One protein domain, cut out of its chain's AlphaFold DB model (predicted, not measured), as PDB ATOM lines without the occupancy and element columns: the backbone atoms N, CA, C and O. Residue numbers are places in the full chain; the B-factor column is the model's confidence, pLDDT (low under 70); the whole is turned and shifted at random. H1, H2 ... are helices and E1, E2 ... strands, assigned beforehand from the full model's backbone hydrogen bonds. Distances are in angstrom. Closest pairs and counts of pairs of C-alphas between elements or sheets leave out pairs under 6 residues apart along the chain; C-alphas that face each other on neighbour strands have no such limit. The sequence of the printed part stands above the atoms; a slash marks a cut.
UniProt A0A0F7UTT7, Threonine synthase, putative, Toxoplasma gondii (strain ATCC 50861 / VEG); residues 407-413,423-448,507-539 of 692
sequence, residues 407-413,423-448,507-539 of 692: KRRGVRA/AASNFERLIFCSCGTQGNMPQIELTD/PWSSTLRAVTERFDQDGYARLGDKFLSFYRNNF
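Overview. This is residues 407 to 413, 423 to 448 and 507 to 539 of the 692 residues of the protein "Threonine synthase, putative" of Toxoplasma gondii (strain ATCC 50861 / VEG) (UniProt A0A0F7UTT7). Two helices, H1 and H2, run opposite ways at a shallow tilt; from H2 the chain folds back through short strand E1 to H3, about perpendicular to H1. The printed part has 66 residues with three named helices and one named strand, in the order H1, H2, E1, H3: mostly helix, compact, radius of gyration of the C-alphas 12.3 A, spans 39 by 26 by 18 A.

Arrangement. H1, residues 427 to 436, and H2, residues 508 to 522, only just touch, with 3 pairs of C-alphas within 8 A, the closest Cys 435 and Trp 508, 6.7 A; the tilt is 24 degrees. H1 and H3, residues 529 to 538, only just touch, also with 3 pairs, the closest C-alphas Ser 434 and Phe 531, 6.3 A; they stand at 74 degrees. H2 and H3 are apart. E1, residues 524 to 526, pairs with no named strand. Every O i to N i+4 pair is within hydrogen-bond range in H2 and H3; in H1, 5 of 6.

Along the chain. H1 begins at C-alpha 427 (-36.807, -49.044, 22.304) and is 15.1 A long; H2 is 20.7 A, E1 7.1 A; H3, 14.1 A, ends at C-alpha 538 (-38.200, -61.717, 19.248).

Size, cuts and confidence. Cuts leave C-alphas 413 and 423 14.4 A apart, and 448 and 507 23.8 A. The links H2 to E1 and E1 to H3 are tight. pLDDT is under 70 at residues 436 to 448, 507 to 511 and 514.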
ATOM      1  N   LYS A 407     -33.478 -41.129  13.460       88.00
ATOM      2  CA  LYS A 407     -34.565 -40.183  13.767       88.00
ATOM      3  C   LYS A 407     -34.501 -38.890  12.946       88.00
ATOM      4  O   LYS A 407     -35.430 -38.083  13.003       88.00
ATOM      5  N   ARG A 408     -33.419 -38.654  12.196       89.06
ATOM      6  CA  ARG A 408     -33.235 -37.457  11.348       89.06
ATOM      7  C   ARG A 408     -34.114 -37.493  10.103       89.06
ATOM      8  O   ARG A 408     -34.386 -36.441   9.534       89.06
ATOM      9  N   ARG A 409     -34.617 -38.677   9.733       86.75
ATOM     10  CA  ARG A 409     -35.610 -38.889   8.665       86.75
ATOM     11  C   ARG A 409     -36.898 -38.076   8.856       86.75
ATOM     12  O   ARG A 409     -37.651 -37.896   7.904       86.75
ATOM     13  N   GLY A 410     -37.135 -37.569  10.066       86.44
ATOM     14  CA  GLY A 410     -38.286 -36.740  10.386       86.44
ATOM     15  C   GLY A 410     -39.537 -37.566  10.665       86.44
ATOM     16  O   GLY A 410     -39.468 -38.763  10.924       86.44
ATOM     17  N   VAL A 411     -40.680 -36.885  10.670       89.25
ATOM     18  CA  VAL A 411     -42.000 -37.486  10.880       89.25
ATOM     19  C   VAL A 411     -42.879 -37.092   9.709       89.25
ATOM     20  O   VAL A 411     -42.949 -35.910   9.374       89.25
ATOM     21  N   ARG A 412     -43.557 -38.070   9.115       90.38
ATOM     22  CA  ARG A 412     -44.627 -37.850   8.144       90.38
ATOM     23  C   ARG A 412     -45.966 -37.938   8.856       90.38
ATOM     24  O   ARG A 412     -46.162 -38.846   9.657       90.38
ATOM     25  N   ALA A 413     -46.856 -36.998   8.560       91.00
ATOM     26  CA  ALA A 413     -48.241 -37.100   8.993       91.00
ATOM     27  C   ALA A 413     -48.912 -38.263   8.253       91.00
ATOM     28  O   ALA A 413     -48.726 -38.405   7.044       91.00
ATOM     29  N   ALA A 423     -38.621 -41.382  16.618       88.88
ATOM     30  CA  ALA A 423     -37.896 -42.261  17.523       88.88
ATOM     31  C   ALA A 423     -38.871 -42.843  18.544       88.88
ATOM     32  O   ALA A 423     -39.709 -42.123  19.103       88.88
ATOM     33  N   ALA A 424     -38.736 -44.137  18.796       91.44
ATOM     34  CA  ALA A 424     -39.539 -44.879  19.740       91.44
ATOM     35  C   ALA A 424     -38.923 -44.837  21.140       91.44
ATOM     36  O   ALA A 424     -37.869 -45.416  21.396       91.44
ATOM     37  N   SER A 425     -39.611 -44.168  22.067       88.81
ATOM     38  CA  SER A 425     -39.074 -43.905  23.406       88.81
ATOM     39  C   SER A 425     -38.763 -45.170  24.211       88.81
ATOM     40  O   SER A 425     -37.840 -45.156  25.005       88.81
ATOM     41  N   ASN A 426     -39.516 -46.262  24.033       92.75
ATOM     42  CA  ASN A 426     -39.310 -47.502  24.796       92.75
ATOM     43  C   ASN A 426     -38.333 -48.483  24.136       92.75
ATOM     44  O   ASN A 426     -38.107 -49.553  24.694       92.75
ATOM     45  N   PHE A 427     -37.756 -48.153  22.977       92.88
ATOM     46  CA  PHE A 427     -36.807 -49.044  22.304       92.88
ATOM     47  C   PHE A 427     -35.523 -49.243  23.128       92.88
ATOM     48  O   PHE A 427     -34.967 -50.337  23.149       92.88
ATOM     49  N   GLU A 428     -35.136 -48.235  23.924       90.81
ATOM     50  CA  GLU A 428     -34.047 -48.324  24.910       90.81
ATOM     51  C   GLU A 428     -34.248 -49.490  25.899       90.81
ATOM     52  O   GLU A 428     -33.278 -50.143  26.276       90.81
ATOM     53  N   ARG A 429     -35.498 -49.833  26.261       91.88
ATOM     54  CA  ARG A 429     -35.780 -50.983  27.141       91.88
ATOM     55  C   ARG A 429     -35.449 -52.318  26.485       91.88
ATOM     56  O   ARG A 429     -34.976 -53.222  27.162       91.88
ATOM     57  N   LEU A 430     -35.677 -52.444  25.177       91.88
ATOM     58  CA  LEU A 430     -35.317 -53.659  24.451       91.88
ATOM     59  C   LEU A 430     -33.796 -53.810  24.362       91.88
ATOM     60  O   LEU A 430     -33.278 -54.900  24.595       91.88
ATOM     61  N   ILE A 431     -33.093 -52.711  24.067       87.69
ATOM     62  CA  ILE A 431     -31.626 -52.681  24.050       87.69
ATOM     63  C   ILE A 431     -31.092 -53.097  25.420       87.69
ATOM     64  O   ILE A 431     -30.272 -54.008  25.505       87.69
ATOM     65  N   PHE A 432     -31.626 -52.517  26.494       85.75
ATOM     66  CA  PHE A 432     -31.285 -52.893  27.862       85.75
ATOM     67  C   PHE A 432     -31.485 -54.393  28.134       85.75
ATOM     68  O   PHE A 432     -30.583 -55.045  28.654       85.75
ATOM     69  N   CYS A 433     -32.627 -54.970  27.738       85.50
ATOM     70  CA  CYS A 433     -32.884 -56.404  27.910       85.50
ATOM     71  C   CYS A 433     -31.870 -57.285  27.164       85.50
ATOM     72  O   CYS A 433     -31.476 -58.322  27.692       85.50
ATOM     73  N   SER A 434     -31.408 -56.867  25.981       83.25
ATOM     74  CA  SER A 434     -30.400 -57.617  25.217       83.25
ATOM     75  C   SER A 434     -29.018 -57.656  25.886       83.25
ATOM     76  O   SER A 434     -28.241 -58.570  25.630       83.25
ATOM     77  N   CYS A 435     -28.712 -56.698  26.770       73.31
ATOM     78  CA  CYS A 435     -27.455 -56.667  27.524       73.31
ATOM     79  C   CYS A 435     -27.425 -57.678  28.685       73.31
ATOM     80  O   CYS A 435     -26.346 -58.012  29.171       73.31
ATOM     81  N   GLY A 436     -28.593 -58.117  29.173       60.28
ATOM     82  CA  GLY A 436     -28.728 -59.000  30.339       60.28
ATOM     83  C   GLY A 436     -28.628 -60.496  30.027       60.28
ATOM     84  O   GLY A 436     -28.407 -61.295  30.932       60.28
ATOM     85  N   THR A 437     -28.751 -60.894  28.760       49.22
ATOM     86  CA  THR A 437     -28.574 -62.284  28.321       49.22
ATOM     87  C   THR A 437     -27.080 -62.577  28.136       49.22
ATOM     88  O   THR A 437     -26.529 -62.291  27.082       49.22
ATOM     89  N   GLN A 438     -26.432 -63.079  29.192       37.62
ATOM     90  CA  GLN A 438     -25.046 -63.576  29.277       37.62
ATOM     91  C   GLN A 438     -23.934 -62.831  28.494       37.62
ATOM     92  O   GLN A 438     -23.755 -62.964  27.285       37.62
ATOM     93  N   GLY A 439     -23.063 -62.153  29.250       37.72
ATOM     94  CA  GLY A 439     -21.617 -62.078  28.983       37.72
ATOM     95  C   GLY A 439     -21.117 -61.283  27.773       37.72
ATOM     96  O   GLY A 439     -19.913 -61.273  27.543       37.72
ATOM     97  N   ASN A 440     -21.970 -60.612  26.999       40.66
ATOM     98  CA  ASN A 440     -21.524 -59.919  25.795       40.66
ATOM     99  C   ASN A 440     -22.368 -58.684  25.472       40.66
ATOM    100  O   ASN A 440     -23.550 -58.773  25.162       40.66
ATOM    101  N   MET A 441     -21.715 -57.527  25.485       42.47
ATOM    102  CA  MET A 441     -22.315 -56.244  25.140       42.47
ATOM    103  C   MET A 441     -22.838 -56.203  23.700       42.47
ATOM    104  O   MET A 441     -22.106 -56.615  22.793       42.47
ATOM    105  N   PRO A 442     -24.044 -55.659  23.438       51.53
ATOM    106  CA  PRO A 442     -24.407 -55.257  22.088       51.53
ATOM    107  C   PRO A 442     -23.467 -54.127  21.638       51.53
ATOM    108  O   PRO A 442     -23.401 -53.070  22.264       51.53
ATOM    109  N   GLN A 443     -22.717 -54.366  20.562       49.91
ATOM    110  CA  GLN A 443     -21.864 -53.372  19.907       49.91
ATOM    111  C   GLN A 443     -22.766 -52.388  19.149       49.91
ATOM    112  O   GLN A 443     -23.130 -52.645  18.012       49.91
ATOM    113  N   ILE A 444     -23.228 -51.309  19.779       55.84
ATOM    114  CA  ILE A 444     -23.949 -50.250  19.058       55.84
ATOM    115  C   ILE A 444     -22.909 -49.227  18.620       55.84
ATOM    116  O   ILE A 444     -22.370 -48.489  19.445       55.84
ATOM    117  N   GLU A 445     -22.608 -49.214  17.326       56.72
ATOM    118  CA  GLU A 445     -21.682 -48.258  16.740       56.72
ATOM    119  C   GLU A 445     -22.415 -46.967  16.392       56.72
ATOM    120  O   GLU A 445     -23.484 -46.940  15.779       56.72
ATOM    121  N   LEU A 446     -21.815 -45.858  16.786       51.06
ATOM    122  CA  LEU A 446     -22.268 -44.526  16.434       51.06
ATOM    123  C   LEU A 446     -21.139 -43.925  15.616       51.06
ATOM    124  O   LEU A 446     -20.041 -43.731  16.134       51.06
ATOM    125  N   THR A 447     -21.369 -43.739  14.323       52.91
ATOM    126  CA  THR A 447     -20.356 -43.237  13.393       52.91
ATOM    127  C   THR A 447     -20.744 -41.848  12.904       52.91
ATOM    128  O   THR A 447     -21.890 -41.616  12.517       52.91
ATOM    129  N   ASP A 448     -19.770 -40.933  12.886       48.72
ATOM    130  CA  ASP A 448     -19.923 -39.604  12.272       48.72
ATOM    131  C   ASP A 448     -19.680 -39.661  10.747       48.72
ATOM    132  O   ASP A 448     -20.122 -38.784  10.003       48.72
ATOM    133  N   PRO A 507     -20.352 -53.335  33.334       52.06
ATOM    134  CA  PRO A 507     -19.749 -52.554  32.240       52.06
ATOM    135  C   PRO A 507     -20.754 -52.093  31.174       52.06
ATOM    136  O   PRO A 507     -20.476 -51.194  30.392       52.06
ATOM    137  N   TRP A 508     -21.935 -52.709  31.143       60.16
ATOM    138  CA  TRP A 508     -22.965 -52.458  30.153       60.16
ATOM    139  C   TRP A 508     -23.696 -51.126  30.300       60.16
ATOM    140  O   TRP A 508     -24.158 -50.552  29.313       60.16
ATOM    141  N   SER A 509     -23.788 -50.615  31.524       61.66
ATOM    142  CA  SER A 509     -24.573 -49.418  31.818       61.66
ATOM    143  C   SER A 509     -23.908 -48.127  31.330       61.66
ATOM    144  O   SER A 509     -24.590 -47.235  30.824       61.66
ATOM    145  N   SER A 510     -22.574 -48.054  31.392       61.72
ATOM    146  CA  SER A 510     -21.786 -46.951  30.836       61.72
ATOM    147  C   SER A 510     -21.846 -46.928  29.310       61.72
ATOM    148  O   SER A 510     -22.006 -45.859  28.725       61.72
ATOM    149  N   THR A 511     -21.795 -48.090  28.657       65.81
ATOM    150  CA  THR A 511     -21.919 -48.181  27.198       65.81
ATOM    151  C   THR A 511     -23.320 -47.811  26.721       65.81
ATOM    152  O   THR A 511     -23.432 -47.003  25.806       65.81
ATOM    153  N   LEU A 512     -24.393 -48.327  27.337       73.56
ATOM    154  CA  LEU A 512     -25.755 -47.954  26.931       73.56
ATOM    155  C   LEU A 512     -26.020 -46.460  27.164       73.56
ATOM    156  O   LEU A 512     -26.641 -45.810  26.322       73.56
ATOM    157  N   ARG A 513     -25.502 -45.895  28.263       74.50
ATOM    158  CA  ARG A 513     -25.543 -44.451  28.515       74.50
ATOM    159  C   ARG A 513     -24.836 -43.670  27.408       74.50
ATOM    160  O   ARG A 513     -25.471 -42.815  26.805       74.50
ATOM    161  N   ALA A 514     -23.577 -43.995  27.108       68.81
ATOM    162  CA  ALA A 514     -22.800 -43.319  26.068       68.81
ATOM    163  C   ALA A 514     -23.482 -43.418  24.696       68.81
ATOM    164  O   ALA A 514     -23.601 -42.425  23.978       68.81
ATOM    165  N   VAL A 515     -24.006 -44.602  24.368       70.69
ATOM    166  CA  VAL A 515     -24.738 -44.841  23.126       70.69
ATOM    167  C   VAL A 515     -25.993 -43.982  23.050       70.69
ATOM    168  O   VAL A 515     -26.271 -43.360  22.028       70.69
ATOM    169  N   THR A 516     -26.758 -43.922  24.136       75.31
ATOM    170  CA  THR A 516     -28.022 -43.188  24.149       75.31
ATOM    171  C   THR A 516     -27.800 -41.682  24.154       75.31
ATOM    172  O   THR A 516     -28.486 -40.974  23.429       75.31
ATOM    173  N   GLU A 517     -26.814 -41.180  24.902       75.50
ATOM    174  CA  GLU A 517     -26.444 -39.760  24.905       75.50
ATOM    175  C   GLU A 517     -25.988 -39.295  23.523       75.50
ATOM    176  O   GLU A 517     -26.391 -38.226  23.059       75.50
ATOM    177  N   ARG A 518     -25.200 -40.119  22.832       72.69
ATOM    178  CA  ARG A 518     -24.750 -39.824  21.478       72.69
ATOM    179  C   ARG A 518     -25.865 -39.997  20.443       72.69
ATOM    180  O   ARG A 518     -26.045 -39.111  19.622       72.69
ATOM    181  N   PHE A 519     -26.728 -41.012  20.539       82.00
ATOM    182  CA  PHE A 519     -27.954 -41.075  19.727       82.00
ATOM    183  C   PHE A 519     -28.873 -39.868  19.980       82.00
ATOM    184  O   PHE A 519     -29.537 -39.353  19.069       82.00
ATOM    185  N   ASP A 520     -28.932 -39.386  21.220       78.06
ATOM    186  CA  ASP A 520     -29.651 -38.175  21.559       78.06
ATOM    187  C   ASP A 520     -29.051 -36.986  20.818       78.06
ATOM    188  O   ASP A 520     -29.819 -36.273  20.172       78.06
ATOM    189  N   GLN A 521     -27.727 -36.835  20.794       77.25
ATOM    190  CA  GLN A 521     -27.001 -35.784  20.072       77.25
ATOM    191  C   GLN A 521     -27.106 -35.910  18.541       77.25
ATOM    192  O   GLN A 521     -27.600 -34.977  17.902       77.25
ATOM    193  N   ASP A 522     -26.787 -37.062  17.971       83.25
ATOM    194  CA  ASP A 522     -26.611 -37.249  16.526       83.25
ATOM    195  C   ASP A 522     -27.931 -37.580  15.825       83.25
ATOM    196  O   ASP A 522     -28.149 -37.249  14.661       83.25
ATOM    197  N   GLY A 523     -28.862 -38.205  16.550       83.31
ATOM    198  CA  GLY A 523     -30.127 -38.694  16.008       83.31
ATOM    199  C   GLY A 523     -30.004 -39.928  15.123       83.31
ATOM    200  O   GLY A 523     -30.953 -40.249  14.412       83.31
ATOM    201  N   TYR A 524     -28.868 -40.608  15.183       87.62
ATOM    202  CA  TYR A 524     -28.513 -41.743  14.348       87.62
ATOM    203  C   TYR A 524     -27.767 -42.778  15.182       87.62
ATOM    204  O   TYR A 524     -26.986 -42.382  16.040       87.62
ATOM    205  N   ALA A 525     -28.020 -44.066  14.953       85.00
ATOM    206  CA  ALA A 525     -27.291 -45.174  15.564       85.00
ATOM    207  C   ALA A 525     -27.234 -46.383  14.629       85.00
ATOM    208  O   ALA A 525     -28.238 -46.715  13.992       85.00
ATOM    209  N   ARG A 526     -26.090 -47.078  14.600       85.56
ATOM    210  CA  ARG A 526     -25.956 -48.397  13.981       85.56
ATOM    211  C   ARG A 526     -26.024 -49.478  15.048       85.56
ATOM    212  O   ARG A 526     -25.260 -49.502  16.007       85.56
ATOM    213  N   LEU A 527     -26.972 -50.378  14.881       85.81
ATOM    214  CA  LEU A 527     -27.236 -51.487  15.774       85.81
ATOM    215  C   LEU A 527     -26.300 -52.651  15.444       85.81
ATOM    216  O   LEU A 527     -26.246 -53.083  14.298       85.81
ATOM    217  N   GLY A 528     -25.596 -53.182  16.442       83.44
ATOM    218  CA  GLY A 528     -24.715 -54.334  16.239       83.44
ATOM    219  C   GLY A 528     -25.450 -55.645  16.010       83.44
ATOM    220  O   GLY A 528     -26.573 -55.844  16.482       83.44
ATOM    221  N   ASP A 529     -24.751 -56.589  15.385       85.81
ATOM    222  CA  ASP A 529     -25.289 -57.885  14.954       85.81
ATOM    223  C   ASP A 529     -25.932 -58.698  16.081       85.81
ATOM    224  O   ASP A 529     -26.954 -59.357  15.873       85.81
ATOM    225  N   LYS A 530     -25.386 -58.623  17.303       83.50
ATOM    226  CA  LYS A 530     -25.955 -59.305  18.479       83.50
ATOM    227  C   LYS A 530     -27.336 -58.759  18.831       83.50
ATOM    228  O   LYS A 530     -28.272 -59.535  19.018       83.50
ATOM    229  N   PHE A 531     -27.483 -57.432  18.876       87.19
ATOM    230  CA  PHE A 531     -28.781 -56.811  19.131       87.19
ATOM    231  C   PHE A 531     -29.746 -57.059  17.974       87.19
ATOM    232  O   PHE A 531     -30.909 -57.358  18.218       87.19
ATOM    233  N   LEU A 532     -29.281 -56.994  16.724       89.94
ATOM    234  CA  LEU A 532     -30.129 -57.280  15.566       89.94
ATOM    235  C   LEU A 532     -30.638 -58.717  15.561       89.94
ATOM    236  O   LEU A 532     -31.820 -58.940  15.306       89.94
ATOM    237  N   SER A 533     -29.787 -59.678  15.910       91.06
ATOM    238  CA  SER A 533     -30.185 -61.077  16.077       91.06
ATOM    239  C   SER A 533     -31.217 -61.218  17.195       91.06
ATOM    240  O   SER A 533     -32.268 -61.820  16.993       91.06
ATOM    241  N   PHE A 534     -30.983 -60.584  18.349       90.44
ATOM    242  CA  PHE A 534     -31.952 -60.550  19.447       90.44
ATOM    243  C   PHE A 534     -33.288 -59.918  19.027       90.44
ATOM    244  O   PHE A 534     -34.354 -60.447  19.349       90.44
ATOM    245  N   TYR A 535     -33.254 -58.817  18.277       94.00
ATOM    246  CA  TYR A 535     -34.442 -58.118  17.802       94.00
ATOM    247  C   TYR A 535     -35.234 -58.978  16.803       94.00
ATOM    248  O   TYR A 535     -36.437 -59.160  16.982       94.00
ATOM    249  N   ARG A 536     -34.566 -59.576  15.809       94.81
ATOM    250  CA  ARG A 536     -35.178 -60.459  14.796       94.81
ATOM    251  C   ARG A 536     -35.744 -61.748  15.394       94.81
ATOM    252  O   ARG A 536     -36.799 -62.206  14.972       94.81
ATOM    253  N   ASN A 537     -35.093 -62.303  16.417       93.62
ATOM    254  CA  ASN A 537     -35.577 -63.510  17.092       93.62
ATOM    255  C   ASN A 537     -36.859 -63.264  17.899       93.62
ATOM    256  O   ASN A 537     -37.660 -64.177  18.091       93.62
ATOM    257  N   ASN A 538     -37.072 -62.034  18.376       94.94
ATOM    258  CA  ASN A 538     -38.200 -61.717  19.248       94.94
ATOM    259  C   ASN A 538     -39.386 -61.061  18.530       94.94
ATOM    260  O   ASN A 538     -40.512 -61.192  19.017       94.94
ATOM    261  N   PHE A 539     -39.164 -60.385  17.399       97.62
ATOM    262  CA  PHE A 539     -40.195 -59.596  16.726       97.62
ATOM    263  C   PHE A 539     -40.187 -59.803  15.214       97.62
ATOM    264  O   PHE A 539     -39.149 -59.699  14.566       97.62
TER     265      PHE A 539